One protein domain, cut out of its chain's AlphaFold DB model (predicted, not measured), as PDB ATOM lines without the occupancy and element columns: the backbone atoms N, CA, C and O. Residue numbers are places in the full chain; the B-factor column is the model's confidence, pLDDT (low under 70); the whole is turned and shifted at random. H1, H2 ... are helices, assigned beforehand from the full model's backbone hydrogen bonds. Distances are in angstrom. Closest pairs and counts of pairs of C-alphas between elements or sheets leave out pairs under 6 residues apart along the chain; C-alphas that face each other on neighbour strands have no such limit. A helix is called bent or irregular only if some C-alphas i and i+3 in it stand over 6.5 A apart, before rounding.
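AT A GLANCE: This is residues 4 to 111 of the 113 residues of an uncharacterized protein of Caldisericum exile (UniProt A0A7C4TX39). One very long helix, H4, makes a shaft; a small helical head sits round its first part, where H3 crosses it and forms a hairpin with H2, and the short H5 turns across its far end. H1 lies at the end of the head, near the first residue of H4, and residues 75 to 99 of H4 stand free between the head and H5. The printed part has 108 residues with five named helices, in the order H1, H2, H3, H4, H5, and no named strand; the class is all helix. The whole is extended, with a radius of gyration of the C-alphas of 25.6 A, and spans 86 by 27 by 17 A, its length made by H4.

IN THESE COORDINATES: Find C-alpha 56 at (65.197, -38.522, 2.721); from there H4, residues 56 to 102, runs 68.9 A to C-alpha 102 at (11.393, -7.247, 32.270). Go back to residues 32 to 47 for H3, 22.4 A long, and to residues 18 to 27 for H2, 14.3 A long. H1 is residues 4 to 10, 10.3 A long, and begins at C-alpha 4 at (56.986, -49.584, 2.213). Beyond H4, look at residues 105 to 110 for H5, 8.9 A long. No helix is bent.

HOW THE PARTS SIT: Begin at residues 62 to 71, the part of H4 that touches H3: they run opposite ways at a steep tilt of 52 degrees, and their closest C-alphas, those of Ala 38 and Ala 67, are 4.9 A apart. H3, with residues 32 to 35 alone, touches H2 in a helical hairpin, opposite ways at a steep tilt of 43 degrees; the closest C-alphas are those of Ile 22 and Ile 35, 6.6 A apart. H2 and H4 are close but not clearly touching, with C-alphas 21 and 60 closest at 7.2 A. H1 is close to H4 but not clearly touching it, with C-alphas 10 and 56 closest at 6.5 A, and it is only just apart from H3, at 8.2 A. H5 is about perpendicular to H4, at 86 degrees, and close but not clearly touching, with C-alphas 100 and 108 closest at 7.8 A. In H2, H3, H4 and H5 each O i to N i+4 pair is within hydrogen-bond range; in H1 1 of 3 is, beside 3 of 4 O i to N i+3 pairs.

THE WHOLE: Look at Asp 12 and Tyr 106 for the two C-alphas farthest apart, 85.8 A. The printed part has no cut, and no link is long. The mean pLDDT of the printed part is 84.4; the model's confidence is under 70 at residues 4 to 16 and 106 to 111.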
ATOM      1  N   LYS A   4      55.674 -48.927   2.264       62.97
ATOM      2  CA  LYS A   4      56.986 -49.584   2.213       62.97
ATOM      3  C   LYS A   4      57.600 -49.492   0.820       62.97
ATOM      4  O   LYS A   4      58.790 -49.216   0.718       62.97
ATOM      5  N   ALA A   5      56.793 -49.628  -0.232       64.25
ATOM      6  CA  ALA A   5      57.261 -49.544  -1.616       64.25
ATOM      7  C   ALA A   5      57.793 -48.146  -1.998       64.25
ATOM      8  O   ALA A   5      58.728 -48.029  -2.789       64.25
ATOM      9  N   ILE A   6      57.223 -47.076  -1.431       63.16
ATOM     10  CA  ILE A   6      57.723 -45.703  -1.636       63.16
ATOM     11  C   ILE A   6      59.058 -45.511  -0.906       63.16
ATOM     12  O   ILE A   6      59.986 -44.932  -1.463       63.16
ATOM     13  N   HIS A   7      59.173 -46.056   0.306       63.72
ATOM     14  CA  HIS A   7      60.397 -46.019   1.111       63.72
ATOM     15  C   HIS A   7      61.552 -46.818   0.509       63.72
ATOM     16  O   HIS A   7      62.702 -46.402   0.612       63.72
ATOM     17  N   GLU A   8      61.275 -47.926  -0.179       63.62
ATOM     18  CA  GLU A   8      62.317 -48.714  -0.848       63.62
ATOM     19  C   GLU A   8      63.076 -47.942  -1.936       63.62
ATOM     20  O   GLU A   8      64.198 -48.321  -2.259       63.62
ATOM     21  N   ARG A   9      62.527 -46.833  -2.453       63.16
ATOM     22  CA  ARG A   9      63.232 -45.950  -3.401       63.16
ATOM     23  C   ARG A   9      64.320 -45.091  -2.754       63.16
ATOM     24  O   ARG A   9      65.199 -44.623  -3.465       63.16
ATOM     25  N   PHE A  10      64.268 -44.900  -1.439       58.56
ATOM     26  CA  PHE A  10      65.188 -44.051  -0.672       58.56
ATOM     27  C   PHE A  10      66.073 -44.863   0.281       58.56
ATOM     28  O   PHE A  10      66.679 -44.313   1.193       58.56
ATOM     29  N   LYS A  11      66.139 -46.184   0.076       54.78
ATOM     30  CA  LYS A  11      66.782 -47.159   0.969       54.78
ATOM     31  C   LYS A  11      68.301 -46.975   1.119       54.78
ATOM     32  O   LYS A  11      68.855 -47.495   2.082       54.78
ATOM     33  N   ASP A  12      68.930 -46.275   0.170       54.47
ATOM     34  CA  ASP A  12      70.377 -45.998   0.133       54.47
ATOM     35  C   ASP A  12      70.758 -44.638   0.750       54.47
ATOM     36  O   ASP A  12      71.928 -44.413   1.054       54.47
ATOM     37  N   ASP A  13      69.788 -43.742   0.960       54.22
ATOM     38  CA  ASP A  13      69.971 -42.592   1.847       54.22
ATOM     39  C   ASP A  13      69.849 -43.087   3.297       54.22
ATOM     40  O   ASP A  13      69.161 -44.075   3.561       54.22
ATOM     41  N   ASP A  14      70.409 -42.362   4.271       54.34
ATOM     42  CA  ASP A  14      70.098 -42.501   5.713       54.34
ATOM     43  C   ASP A  14      68.614 -42.136   6.017       54.34
ATOM     44  O   ASP A  14      68.277 -41.517   7.029       54.34
ATOM     45  N   SER A  15      67.699 -42.456   5.098       52.03
ATOM     46  CA  SER A  15      66.290 -42.125   5.128       52.03
ATOM     47  C   SER A  15      65.631 -42.885   6.279       52.03
ATOM     48  O   SER A  15      65.705 -44.120   6.356       52.03
ATOM     49  N   PRO A  16      64.994 -42.177   7.223       63.41
ATOM     50  CA  PRO A  16      64.393 -42.820   8.366       63.41
ATOM     51  C   PRO A  16      63.194 -43.618   7.870       63.41
ATOM     52  O   PRO A  16      62.270 -43.070   7.278       63.41
ATOM     53  N   SER A  17      63.195 -44.923   8.142       75.81
ATOM     54  CA  SER A  17      62.014 -45.780   7.972       75.81
ATOM     55  C   SER A  17      60.723 -45.075   8.420       75.81
ATOM     56  O   SER A  17      60.755 -44.229   9.314       75.81
ATOM     57  N   VAL A  18      59.568 -45.481   7.886       79.31
ATOM     58  CA  VAL A  18      58.238 -45.017   8.347       79.31
ATOM     59  C   VAL A  18      58.139 -44.955   9.879       79.31
ATOM     60  O   VAL A  18      57.666 -43.974  10.446       79.31
ATOM     61  N   GLU A  19      58.638 -45.982  10.572       82.56
ATOM     62  CA  GLU A  19      58.675 -46.017  12.037       82.56
ATOM     63  C   GLU A  19      59.610 -44.958  12.638       82.56
ATOM     64  O   GLU A  19      59.297 -44.365  13.672       82.56
ATOM     65  N   GLY A  20      60.747 -44.698  11.994       85.06
ATOM     66  CA  GLY A  20      61.671 -43.620  12.335       85.06
ATOM     67  C   GLY A  20      61.032 -42.239  12.201       85.06
ATOM     68  O   GLY A  20      61.136 -41.443  13.134       85.06
ATOM     69  N   GLN A  21      60.304 -41.987  11.112       85.56
ATOM     70  CA  GLN A  21      59.566 -40.737  10.894       85.56
ATOM     71  C   GLN A  21      58.491 -40.521  11.960       85.56
ATOM     72  O   GLN A  21      58.414 -39.448  12.561       85.56
ATOM     73  N   ILE A  22      57.715 -41.566  12.269       88.62
ATOM     74  CA  ILE A  22      56.705 -41.526  13.335       88.62
ATOM     75  C   ILE A  22      57.365 -41.199  14.679       88.62
ATOM     76  O   ILE A  22      56.955 -40.257  15.355       88.62
ATOM     77  N   ARG A  23      58.423 -41.927  15.060       89.62
ATOM     78  CA  ARG A  23      59.144 -41.687  16.323       89.62
ATOM     79  C   ARG A  23      59.764 -40.294  16.378       89.62
ATOM     80  O   ARG A  23      59.798 -39.684  17.446       89.62
ATOM     81  N   TRP A  24      60.280 -39.790  15.262       90.88
ATOM     82  CA  TRP A  24      60.856 -38.453  15.183       90.88
ATOM     83  C   TRP A  24      59.794 -37.376  15.409       90.88
ATOM     84  O   TRP A  24      59.982 -36.522  16.274       90.88
ATOM     85  N   LEU A  25      58.642 -37.459  14.739       91.94
ATOM     86  CA  LEU A  25      57.535 -36.522  14.947       91.94
ATOM     87  C   LEU A  25      56.934 -36.614  16.356       91.94
ATOM     88  O   LEU A  25      56.616 -35.586  16.955       91.94
ATOM     89  N   GLN A  26      56.847 -37.816  16.931       93.19
ATOM     90  CA  GLN A  26      56.449 -37.989  18.332       93.19
ATOM     91  C   GLN A  26      57.411 -37.254  19.278       93.19
ATOM     92  O   GLN A  26      56.966 -36.555  20.186       93.19
ATOM     93  N   LYS A  27      58.731 -37.329  19.040       93.12
ATOM     94  CA  LYS A  27      59.737 -36.566  19.808       93.12
ATOM     95  C   LYS A  27      59.600 -35.048  19.639       93.12
ATOM     96  O   LYS A  27      59.969 -34.317  20.552       93.12
ATOM     97  N   GLN A  28      59.069 -34.572  18.513       91.56
ATOM     98  CA  GLN A  28      58.755 -33.151  18.287       91.56
ATOM     99  C   GLN A  28      57.455 -32.702  18.987       91.56
ATOM    100  O   GLN A  28      57.125 -31.515  18.971       91.56
ATOM    101  N   GLY A  29      56.719 -33.625  19.615       93.19
ATOM    102  CA  GLY A  29      55.503 -33.331  20.371       93.19
ATOM    103  C   GLY A  29      54.221 -33.321  19.539       93.19
ATOM    104  O   GLY A  29      53.224 -32.753  19.986       93.19
ATOM    105  N   PHE A  30      54.221 -33.917  18.343       95.12
ATOM    106  CA  PHE A  30      52.985 -34.127  17.587       95.12
ATOM    107  C   PHE A  30      52.187 -35.296  18.163       95.12
ATOM    108  O   PHE A  30      52.747 -36.323  18.555       95.12
ATOM    109  N   ALA A  31      50.867 -35.141  18.203       94.31
ATOM    110  CA  ALA A  31      49.973 -36.212  18.616       94.31
ATOM    111  C   ALA A  31      49.883 -37.292  17.525       94.31
ATOM    112  O   ALA A  31      50.009 -37.000  16.337       94.31
ATOM    113  N   GLN A  32      49.619 -38.538  17.924       92.50
ATOM    114  CA  GLN A  32      49.590 -39.686  17.011       92.50
ATOM    115  C   GLN A  32      48.650 -39.468  15.811       92.50
ATOM    116  O   GLN A  32      49.028 -39.745  14.677       92.50
ATOM    117  N   HIS A  33      47.467 -38.888  16.034       92.75
ATOM    118  CA  HIS A  33      46.505 -38.616  14.963       92.75
ATOM    119  C   HIS A  33      46.989 -37.541  13.977       92.75
ATOM    120  O   HIS A  33      46.694 -37.632  12.788       92.75
ATOM    121  N   GLN A  34      47.757 -36.548  14.442       94.19
ATOM    122  CA  GLN A  34      48.357 -35.516  13.582       94.19
ATOM    123  C   GLN A  34      49.444 -36.126  12.697       94.19
ATOM    124  O   GLN A  34      49.551 -35.789  11.521       94.19
ATOM    125  N   ILE A  35      50.226 -37.050  13.259       93.44
ATOM    126  CA  ILE A  35      51.270 -37.781  12.539       93.44
ATOM    127  C   ILE A  35      50.644 -38.648  11.450       93.44
ATOM    128  O   ILE A  35      51.065 -38.580  10.301       93.44
ATOM    129  N   GLU A  36      49.615 -39.426  11.779       92.00
ATOM    130  CA  GLU A  36      48.915 -40.277  10.810       92.00
ATOM    131  C   GLU A  36      48.318 -39.463   9.656       92.00
ATOM    132  O   GLU A  36      48.493 -39.824   8.492       92.00
ATOM    133  N   GLN A  37      47.682 -38.326   9.954       92.50
ATOM    134  CA  GLN A  37      47.161 -37.420   8.930       92.50
ATOM    135  C   GLN A  37      48.275 -36.817   8.062       92.50
ATOM    136  O   GLN A  37      48.145 -36.798   6.838       92.50
ATOM    137  N   ALA A  38      49.385 -36.379   8.667       94.31
ATOM    138  CA  ALA A  38      50.525 -35.815   7.942       94.31
ATOM    139  C   ALA A  38      51.168 -36.844   7.005       94.31
ATOM    140  O   ALA A  38      51.512 -36.525   5.867       94.31
ATOM    141  N   MET A  39      51.281 -38.091   7.465       90.94
ATOM    142  CA  MET A  39      51.759 -39.213   6.660       90.94
ATOM    143  C   MET A  39      50.822 -39.442   5.474       90.94
ATOM    144  O   MET A  39      51.267 -39.411   4.330       90.94
ATOM    145  N   ILE A  40      49.516 -39.595   5.712       91.50
ATOM    146  CA  ILE A  40      48.533 -39.790   4.635       91.50
ATOM    147  C   ILE A  40      48.615 -38.660   3.604       91.50
ATOM    148  O   ILE A  40      48.655 -38.947   2.408       91.50
ATOM    149  N   ALA A  41      48.676 -37.400   4.042       93.06
ATOM    150  CA  ALA A  41      48.785 -36.243   3.156       93.06
ATOM    151  C   ALA A  41      50.069 -36.293   2.314       93.06
ATOM    152  O   ALA A  41      50.008 -36.196   1.087       93.06
ATOM    153  N   THR A  42      51.208 -36.537   2.961       91.06
ATOM    154  CA  THR A  42      52.529 -36.574   2.320       91.06
ATOM    155  C   THR A  42      52.622 -37.686   1.278       91.06
ATOM    156  O   THR A  42      52.981 -37.435   0.131       91.06
ATOM    157  N   TYR A  43      52.240 -38.914   1.626       86.38
ATOM    158  CA  TYR A  43      52.309 -40.034   0.683       86.38
ATOM    159  C   TYR A  43      51.240 -39.960  -0.409       86.38
ATOM    160  O   TYR A  43      51.503 -40.386  -1.531       86.38
ATOM    161  N   SER A  44      50.076 -39.364  -0.129       90.00
ATOM    162  CA  SER A  44      49.092 -39.058  -1.175       90.00
ATOM    163  C   SER A  44      49.637 -38.042  -2.178       90.00
ATOM    164  O   SER A  44      49.419 -38.201  -3.376       90.00
ATOM    165  N   ALA A  45      50.349 -37.010  -1.713       89.44
ATOM    166  CA  ALA A  45      50.973 -36.016  -2.587       89.44
ATOM    167  C   ALA A  45      52.053 -36.648  -3.482       89.44
ATOM    168  O   ALA A  45      52.149 -36.313  -4.663       89.44
ATOM    169  N   ILE A  46      52.807 -37.616  -2.949       88.69
ATOM    170  CA  ILE A  46      53.781 -38.400  -3.724       88.69
ATOM    171  C   ILE A  46      53.089 -39.259  -4.781       88.69
ATOM    172  O   ILE A  46      53.478 -39.237  -5.946       88.69
ATOM    173  N   GLU A  47      52.041 -39.990  -4.403       86.88
ATOM    174  CA  GLU A  47      51.297 -40.859  -5.322       86.88
ATOM    175  C   GLU A  47      50.645 -40.072  -6.471       86.88
ATOM    176  O   GLU A  47      50.612 -40.542  -7.607       86.88
ATOM    177  N   ARG A  48      50.178 -38.848  -6.199       89.94
ATOM    178  CA  ARG A  48      49.601 -37.943  -7.209       89.94
ATOM    179  C   ARG A  48      50.640 -37.229  -8.077       89.94
ATOM    180  O   ARG A  48      50.261 -36.589  -9.052       89.94
ATOM    181  N   GLY A  49      51.925 -37.310  -7.728       88.19
ATOM    182  CA  GLY A  49      53.000 -36.577  -8.400       88.19
ATOM    183  C   GLY A  49      53.038 -35.078  -8.080       88.19
ATOM    184  O   GLY A  49      53.719 -34.327  -8.770       88.19
ATOM    185  N   GLU A  50      52.329 -34.631  -7.040       90.69
ATOM    186  CA  GLU A  50      52.361 -33.241  -6.557       90.69
ATOM    187  C   GLU A  50      53.679 -32.935  -5.824       90.69
ATOM    188  O   GLU A  50      54.152 -31.799  -5.819       90.69
ATOM    189  N   PHE A  51      54.289 -33.962  -5.226       86.25
ATOM    190  CA  PHE A  51      55.575 -33.884  -4.544       86.25
ATOM    191  C   PHE A  51      56.449 -35.076  -4.935       86.25
ATOM    192  O   PHE A  51      56.019 -36.221  -4.860       86.25
ATOM    193  N   THR A  52      57.686 -34.829  -5.357       87.06
ATOM    194  CA  THR A  52      58.670 -35.890  -5.619       87.06
ATOM    195  C   THR A  52      59.928 -35.577  -4.814       87.06
ATOM    196  O   THR A  52      60.711 -34.733  -5.257       87.06
ATOM    197  N   PRO A  53      60.111 -36.197  -3.634       83.31
ATOM    198  CA  PRO A  53      61.291 -35.955  -2.816       83.31
ATOM    199  C   PRO A  53      62.543 -36.437  -3.550       83.31
ATOM    200  O   PRO A  53      62.544 -37.527  -4.123       83.31
ATOM    201  N   GLN A  54      63.603 -35.629  -3.535       83.62
ATOM    202  CA  GLN A  54      64.899 -35.988  -4.120       83.62
ATOM    203  C   GLN A  54      65.763 -36.811  -3.160       83.62
ATOM    204  O   GLN A  54      66.647 -37.538  -3.602       83.62
ATOM    205  N   ASN A  55      65.522 -36.690  -1.853       82.19
ATOM    206  CA  ASN A  55      66.251 -37.386  -0.794       82.19
ATOM    207  C   ASN A  55      65.381 -37.546   0.466       82.19
ATOM    208  O   ASN A  55      64.290 -36.974   0.575       82.19
ATOM    209  N   GLY A  56      65.887 -38.304   1.443       80.50
ATOM    210  CA  GLY A  56      65.197 -38.522   2.721       80.50
ATOM    211  C   GLY A  56      64.948 -37.244   3.537       80.50
ATOM    212  O   GLY A  56      63.906 -37.112   4.175       80.50
ATOM    213  N   PHE A  57      65.855 -36.266   3.472       84.31
ATOM    214  CA  PHE A  57      65.715 -35.006   4.207       84.31
ATOM    215  C   PHE A  57      64.545 -34.155   3.691       84.31
ATOM    216  O   PHE A  57      63.792 -33.590   4.485       84.31
ATOM    217  N   GLU A  58      64.357 -34.076   2.374       86.38
ATOM    218  CA  GLU A  58      63.224 -33.373   1.765       86.38
ATOM    219  C   GLU A  58      61.890 -34.014   2.144       86.38
ATOM    220  O   GLU A  58      60.930 -33.300   2.444       86.38
ATOM    221  N   LEU A  59      61.839 -35.349   2.183       86.94
ATOM    222  CA  LEU A  59      60.664 -36.082   2.641       86.94
ATOM    223  C   LEU A  59      60.325 -35.732   4.097       86.94
ATOM    224  O   LEU A  59      59.173 -35.420   4.399       86.94
ATOM    225  N   ASP A  60      61.321 -35.723   4.983       88.00
ATOM    226  CA  ASP A  60      61.126 -35.392   6.397       88.00
ATOM    227  C   ASP A  60      60.701 -33.932   6.608       88.00
ATOM    228  O   ASP A  60      59.839 -33.647   7.442       88.00
ATOM    229  N   GLN A  61      61.264 -32.992   5.839       90.31
ATOM    230  CA  GLN A  61      60.860 -31.582   5.880       90.31
ATOM    231  C   GLN A  61      59.421 -31.391   5.406       90.31
ATOM    232  O   GLN A  61      58.654 -30.662   6.041       90.31
ATOM    233  N   TYR A  62      59.041 -32.048   4.310       91.88
ATOM    234  CA  TYR A  62      57.676 -31.991   3.799       91.88
ATOM    235  C   TYR A  62      56.690 -32.550   4.829       91.88
ATOM    236  O   TYR A  62      55.720 -31.885   5.194       91.88
ATOM    237  N   LEU A  63      57.003 -33.720   5.386       91.81
ATOM    238  CA  LEU A  63      56.203 -34.362   6.419       91.81
ATOM    239  C   LEU A  63      56.057 -33.483   7.674       91.81
ATOM    240  O   LEU A  63      54.960 -33.346   8.223       91.81
ATOM    241  N   LEU A  64      57.144 -32.846   8.121       93.81
ATOM    242  CA  LEU A  64      57.121 -31.914   9.249       93.81
ATOM    243  C   LEU A  64      56.221 -30.702   8.974       93.81
ATOM    244  O   LEU A  64      55.523 -30.234   9.876       93.81
ATOM    245  N   ASN A  65      56.241 -30.179   7.749       95.38
ATOM    246  CA  ASN A  65      55.408 -29.046   7.360       95.38
ATOM    247  C   ASN A  65      53.923 -29.416   7.338       95.38
ATOM    248  O   ASN A  65      53.115 -28.663   7.886       95.38
ATOM    249  N   GLU A  66      53.568 -30.590   6.816       95.56
ATOM    250  CA  GLU A  66      52.191 -31.092   6.867       95.56
ATOM    251  C   GLU A  66      51.715 -31.292   8.314       95.56
ATOM    252  O   GLU A  66      50.641 -30.817   8.690       95.56
ATOM    253  N   ALA A  67      52.547 -31.872   9.185       95.06
ATOM    254  CA  ALA A  67      52.216 -32.024  10.604       95.06
ATOM    255  C   ALA A  67      51.985 -30.669  11.307       95.06
ATOM    256  O   ALA A  67      51.040 -30.512  12.088       95.06
ATOM    257  N   LYS A  68      52.812 -29.655  11.014       95.88
ATOM    258  CA  LYS A  68      52.628 -28.284  11.530       95.88
ATOM    259  C   LYS A  68      51.330 -27.653  11.031       95.88
ATOM    260  O   LYS A  68      50.650 -26.979  11.809       95.88
ATOM    261  N   LYS A  69      50.993 -27.860   9.757       95.88
ATOM    262  CA  LYS A  69      49.776 -27.334   9.138       95.88
ATOM    263  C   LYS A  69      48.532 -27.915   9.806       95.88
ATOM    264  O   LYS A  69      47.722 -27.143  10.311       95.88
ATOM    265  N   ILE A  70      48.463 -29.239   9.939       94.38
ATOM    266  CA  ILE A  70      47.368 -29.943  10.629       94.38
ATOM    267  C   ILE A  70      47.205 -29.427  12.062       94.38
ATOM    268  O   ILE A  70      46.113 -29.037  12.473       94.38
ATOM    269  N   ARG A  71      48.306 -29.335  12.820       93.69
ATOM    270  CA  ARG A  71      48.274 -28.787  14.184       93.69
ATOM    271  C   ARG A  71      47.741 -27.351  14.216       93.69
ATOM    272  O   ARG A  71      47.014 -26.989  15.137       93.69
ATOM    273  N   THR A  72      48.126 -26.522  13.251       94.62
ATOM    274  CA  THR A  72      47.677 -25.125  13.180       94.62
ATOM    275  C   THR A  72      46.182 -25.050  12.899       94.62
ATOM    276  O   THR A  72      45.476 -24.332  13.600       94.62
ATOM    277  N   GLU A  73      45.686 -25.835  11.945       93.88
ATOM    278  CA  GLU A  73      44.263 -25.911  11.608       93.88
ATOM    279  C   GLU A  73      43.416 -26.371  12.806       93.88
ATOM    280  O   GLU A  73      42.397 -25.749  13.123       93.88
ATOM    281  N   GLU A  74      43.868 -27.396  13.538       92.31
ATOM    282  CA  GLU A  74      43.212 -27.856  14.767       92.31
ATOM    283  C   GLU A  74      43.155 -26.759  15.840       92.31
ATOM    284  O   GLU A  74      42.099 -26.525  16.438       92.31
ATOM    285  N   LEU A  75      44.266 -26.048  16.064       92.06
ATOM    286  CA  LEU A  75      44.322 -24.941  17.020       92.06
ATOM    287  C   LEU A  75      43.402 -23.789  16.607       92.06
ATOM    288  O   LEU A  75      42.693 -23.245  17.451       92.06
ATOM    289  N   THR A  76      43.356 -23.439  15.322       94.75
ATOM    290  CA  THR A  76      42.446 -22.407  14.807       94.75
ATOM    291  C   THR A  76      40.984 -22.792  15.023       94.75
ATOM    292  O   THR A  76      40.190 -21.967  15.481       94.75
ATOM    293  N   LEU A  77      40.615 -24.047  14.755       94.19
ATOM    294  CA  LEU A  77      39.264 -24.546  15.018       94.19
ATOM    295  C   LEU A  77      38.924 -24.510  16.510       94.19
ATOM    296  O   LEU A  77      37.802 -24.155  16.875       94.19
ATOM    297  N   MET A  78      39.879 -24.853  17.377       92.06
ATOM    298  CA  MET A  78      39.699 -24.782  18.824       92.06
ATOM    299  C   MET A  78      39.485 -23.342  19.299       92.06
ATOM    300  O   MET A  78      38.528 -23.093  20.031       92.06
ATOM    301  N   ILE A  79      40.314 -22.394  18.846       93.75
ATOM    302  CA  ILE A  79      40.176 -20.964  19.169       93.75
ATOM    303  C   ILE A  79      38.787 -20.471  18.769       93.75
ATOM    304  O   ILE A  79      38.070 -19.929  19.607       93.75
ATOM    305  N   LYS A  80      38.358 -20.756  17.536       94.75
ATOM    306  CA  LYS A  80      37.039 -20.349  17.043       94.75
ATOM    307  C   LYS A  80      35.898 -20.910  17.899       94.75
ATOM    308  O   LYS A  80      34.982 -20.186  18.269       94.75
ATOM    309  N   ARG A  81      35.975 -22.189  18.284       93.75
ATOM    310  CA  ARG A  81      34.981 -22.805  19.183       93.75
ATOM    311  C   ARG A  81      34.952 -22.137  20.560       93.75
ATOM    312  O   ARG A  81      33.876 -21.997  21.137       93.75
ATOM    313  N   MET A  82      36.104 -21.731  21.094       93.62
ATOM    314  CA  MET A  82      36.175 -21.000  22.364       93.62
ATOM    315  C   MET A  82      35.591 -19.589  22.237       93.62
ATOM    316  O   MET A  82      34.867 -19.154  23.132       93.62
ATOM    317  N   GLU A  83      35.845 -18.890  21.130       94.44
ATOM    318  CA  GLU A  83      35.243 -17.585  20.839       94.44
ATOM    319  C   GLU A  83      33.715 -17.678  20.758       94.44
ATOM    320  O   GLU A  83      33.019 -16.910  21.430       94.44
ATOM    321  N   ASP A  84      33.192 -18.665  20.027       94.94
ATOM    322  CA  ASP A  84      31.754 -18.928  19.913       94.94
ATOM    323  C   ASP A  84      31.134 -19.260  21.280       94.94
ATOM    324  O   ASP A  84      30.055 -18.773  21.632       94.94
ATOM    325  N   PHE A  85      31.831 -20.054  22.096       94.38
ATOM    326  CA  PHE A  85      31.396 -20.380  23.452       94.38
ATOM    327  C   PHE A  85      31.313 -19.134  24.344       94.38
ATOM    328  O   PHE A  85      30.294 -18.901  24.998       94.38
ATOM    329  N   VAL A  86      32.344 -18.284  24.330       93.69
ATOM    330  CA  VAL A  86      32.359 -17.026  25.091       93.69
ATOM    331  C   VAL A  86      31.275 -16.067  24.596       93.69
ATOM    332  O   VAL A  86      30.614 -15.417  25.411       93.69
ATOM    333  N   ALA A  87      31.055 -15.977  23.283       93.88
ATOM    334  CA  ALA A  87      29.989 -15.163  22.707       93.88
ATOM    335  C   ALA A  87      28.603 -15.630  23.185       93.88
ATOM    336  O   ALA A  87      27.774 -14.804  23.576       93.88
ATOM    337  N   ASN A  88      28.382 -16.945  23.239       94.56
ATOM    338  CA  ASN A  88      27.144 -17.528  23.749       94.56
ATOM    339  C   ASN A  88      26.933 -17.245  25.241       94.56
ATOM    340  O   ASN A  88      25.832 -16.845  25.617       94.56
ATOM    341  N   ILE A  89      27.974 -17.355  26.075       93.75
ATOM    342  CA  ILE A  89      27.888 -16.993  27.502       93.75
ATOM    343  C   ILE A  89      27.519 -15.516  27.665       93.75
ATOM    344  O   ILE A  89      26.615 -15.180  28.430       93.75
ATOM    345  N   LYS A  90      28.193 -14.616  26.937       91.12
ATOM    346  CA  LYS A  90      27.895 -13.176  26.994       91.12
ATOM    347  C   LYS A  90      26.447 -12.894  26.605       91.12
ATOM    348  O   LYS A  90      25.777 -12.107  27.271       91.12
ATOM    349  N   LYS A  91      25.956 -13.549  25.550       93.19
ATOM    350  CA  LYS A  91      24.569 -13.423  25.102       93.19
ATOM    351  C   LYS A  91      23.588 -13.913  26.171       93.19
ATOM    352  O   LYS A  91      22.677 -13.170  26.515       93.19
ATOM    353  N   GLN A  92      23.821 -15.094  26.745       91.19
ATOM    354  CA  GLN A  92      23.000 -15.637  27.832       91.19
ATOM    355  C   GLN A  92      22.948 -14.694  29.037       91.19
ATOM    356  O   GLN A  92      21.862 -14.391  29.519       91.19
ATOM    357  N   ALA A  93      24.087 -14.146  29.466       86.81
ATOM    358  CA  ALA A  93      24.134 -13.204  30.584       86.81
ATOM    359  C   ALA A  93      23.325 -11.920  30.309       86.81
ATOM    360  O   ALA A  93      22.609 -11.426  31.184       86.81
ATOM    361  N   ILE A  94      23.400 -11.382  29.087       89.94
ATOM    362  CA  ILE A  94      22.612 -10.209  28.675       89.94
ATOM    363  C   ILE A  94      21.119 -10.544  28.627       89.94
ATOM    364  O   ILE A  94      20.297  -9.747  29.084       89.94
ATOM    365  N   ASP A  95      20.762 -11.700  28.078       90.19
ATOM    366  CA  ASP A  95      19.373 -12.136  27.958       90.19
ATOM    367  C   ASP A  95      18.756 -12.392  29.341       90.19
ATOM    368  O   ASP A  95      17.638 -11.950  29.605       90.19
ATOM    369  N   GLU A  96      19.506 -12.988  30.271       85.88
ATOM    370  CA  GLU A  96      19.109 -13.131  31.674       85.88
ATOM    371  C   GLU A  96      18.935 -11.778  32.366       85.88
ATOM    372  O   GLU A  96      17.935 -11.565  33.057       85.88
ATOM    373  N   TYR A  97      19.862 -10.842  32.163       81.25
ATOM    374  CA  TYR A  97      19.760  -9.493  32.715       81.25
ATOM    375  C   TYR A  97      18.509  -8.765  32.203       81.25
ATOM    376  O   TYR A  97      17.726  -8.226  32.992       81.25
ATOM    377  N   LYS A  98      18.258  -8.809  30.889       85.50
ATOM    378  CA  LYS A  98      17.042  -8.254  30.276       85.50
ATOM    379  C   LYS A  98      15.784  -8.938  30.807       85.50
ATOM    380  O   LYS A  98      14.825  -8.256  31.161       85.50
ATOM    381  N   ALA A  99      15.790 -10.264  30.924       82.19
ATOM    382  CA  ALA A  99      14.672 -11.024  31.469       82.19
ATOM    383  C   ALA A  99      14.396 -10.669  32.939       82.19
ATOM    384  O   ALA A  99      13.239 -10.585  33.346       82.19
ATOM    385  N   GLN A 100      15.431 -10.419  33.747       74.31
ATOM    386  CA  GLN A 100      15.275  -9.959  35.129       74.31
ATOM    387  C   GLN A 100      14.693  -8.543  35.212       74.31
ATOM    388  O   GLN A 100      13.819  -8.303  36.048       74.31
ATOM    389  N   GLN A 101      15.108  -7.624  34.336       71.44
ATOM    390  CA  GLN A 101      14.531  -6.278  34.278       71.44
ATOM    391  C   GLN A 101      13.074  -6.271  33.797       71.44
ATOM    392  O   GLN A 101      12.252  -5.530  34.337       71.44
ATOM    393  N   ALA A 102      12.741  -7.123  32.823       71.44
ATOM    394  CA  ALA A 102      11.393  -7.247  32.270       71.44
ATOM    395  C   ALA A 102      10.388  -7.886  33.247       71.44
ATOM    396  O   ALA A 102       9.178  -7.774  33.050       71.44
ATOM    397  N   LYS A 103      10.848  -8.540  34.327       73.06
ATOM    398  CA  LYS A 103       9.944  -9.057  35.366       73.06
ATOM    399  C   LYS A 103       9.200  -7.892  36.030       73.06
ATOM    400  O   LYS A 103       9.836  -6.913  36.425       73.06
ATOM    401  N   PRO A 104       7.877  -7.982  36.239       74.12
ATOM    402  CA  PRO A 104       7.149  -7.013  37.052       74.12
ATOM    403  C   PRO A 104       7.744  -6.903  38.463       74.12
ATOM    404  O   PRO A 104       8.196  -7.905  39.023       74.12
ATOM    405  N   TRP A 105       7.732  -5.702  39.050       72.44
ATOM    406  CA  TRP A 105       8.377  -5.392  40.337       72.44
ATOM    407  C   TRP A 105       7.983  -6.355  41.479       72.44
ATOM    408  O   TRP A 105       8.832  -6.740  42.281       72.44
ATOM    409  N   TYR A 106       6.739  -6.844  41.495       68.50
ATOM    410  CA  TYR A 106       6.240  -7.785  42.504       68.50
ATOM    411  C   TYR A 106       6.840  -9.200  42.377       68.50
ATOM    412  O   TYR A 106       7.082  -9.859  43.387       68.50
ATOM    413  N   LYS A 107       7.172  -9.665  41.160       66.81
ATOM    414  CA  LYS A 107       7.890 -10.940  40.949       66.81
ATOM    415  C   LYS A 107       9.378 -10.845  41.295       66.81
ATOM    416  O   LYS A 107      10.009 -11.879  41.494       66.81
ATOM    417  N   ARG A 108       9.943  -9.634  41.368       63.84
ATOM    418  CA  ARG A 108      11.339  -9.411  41.783       63.84
ATOM    419  C   ARG A 108      11.508  -9.468  43.304       63.84
ATOM    420  O   ARG A 108      12.507 -10.005  43.762       63.84
ATOM    421  N   LEU A 109      10.533  -8.957  44.064       65.88
ATOM    422  CA  LEU A 109      10.585  -8.896  45.534       65.88
ATOM    423  C   LEU A 109      10.077 -10.171  46.230       65.88
ATOM    424  O   LEU A 109      10.593 -10.525  47.283       65.88
ATOM    425  N   PHE A 110       9.103 -10.879  45.645       69.62
ATOM    426  CA  PHE A 110       8.412 -11.995  46.317       69.62
ATOM    427  C   PHE A 110       8.494 -13.339  45.573       69.62
ATOM    428  O   PHE A 110       7.852 -14.309  45.964       69.62
ATOM    429  N   GLY A 111       9.261 -13.414  44.481       60.72
ATOM    430  CA  GLY A 111       9.283 -14.565  43.568       60.72
ATOM    431  C   GLY A 111      10.218 -15.722  43.939       60.72
ATOM    432  O   GLY A 111      10.342 -16.643  43.137       60.72
TER     433      GLY A 111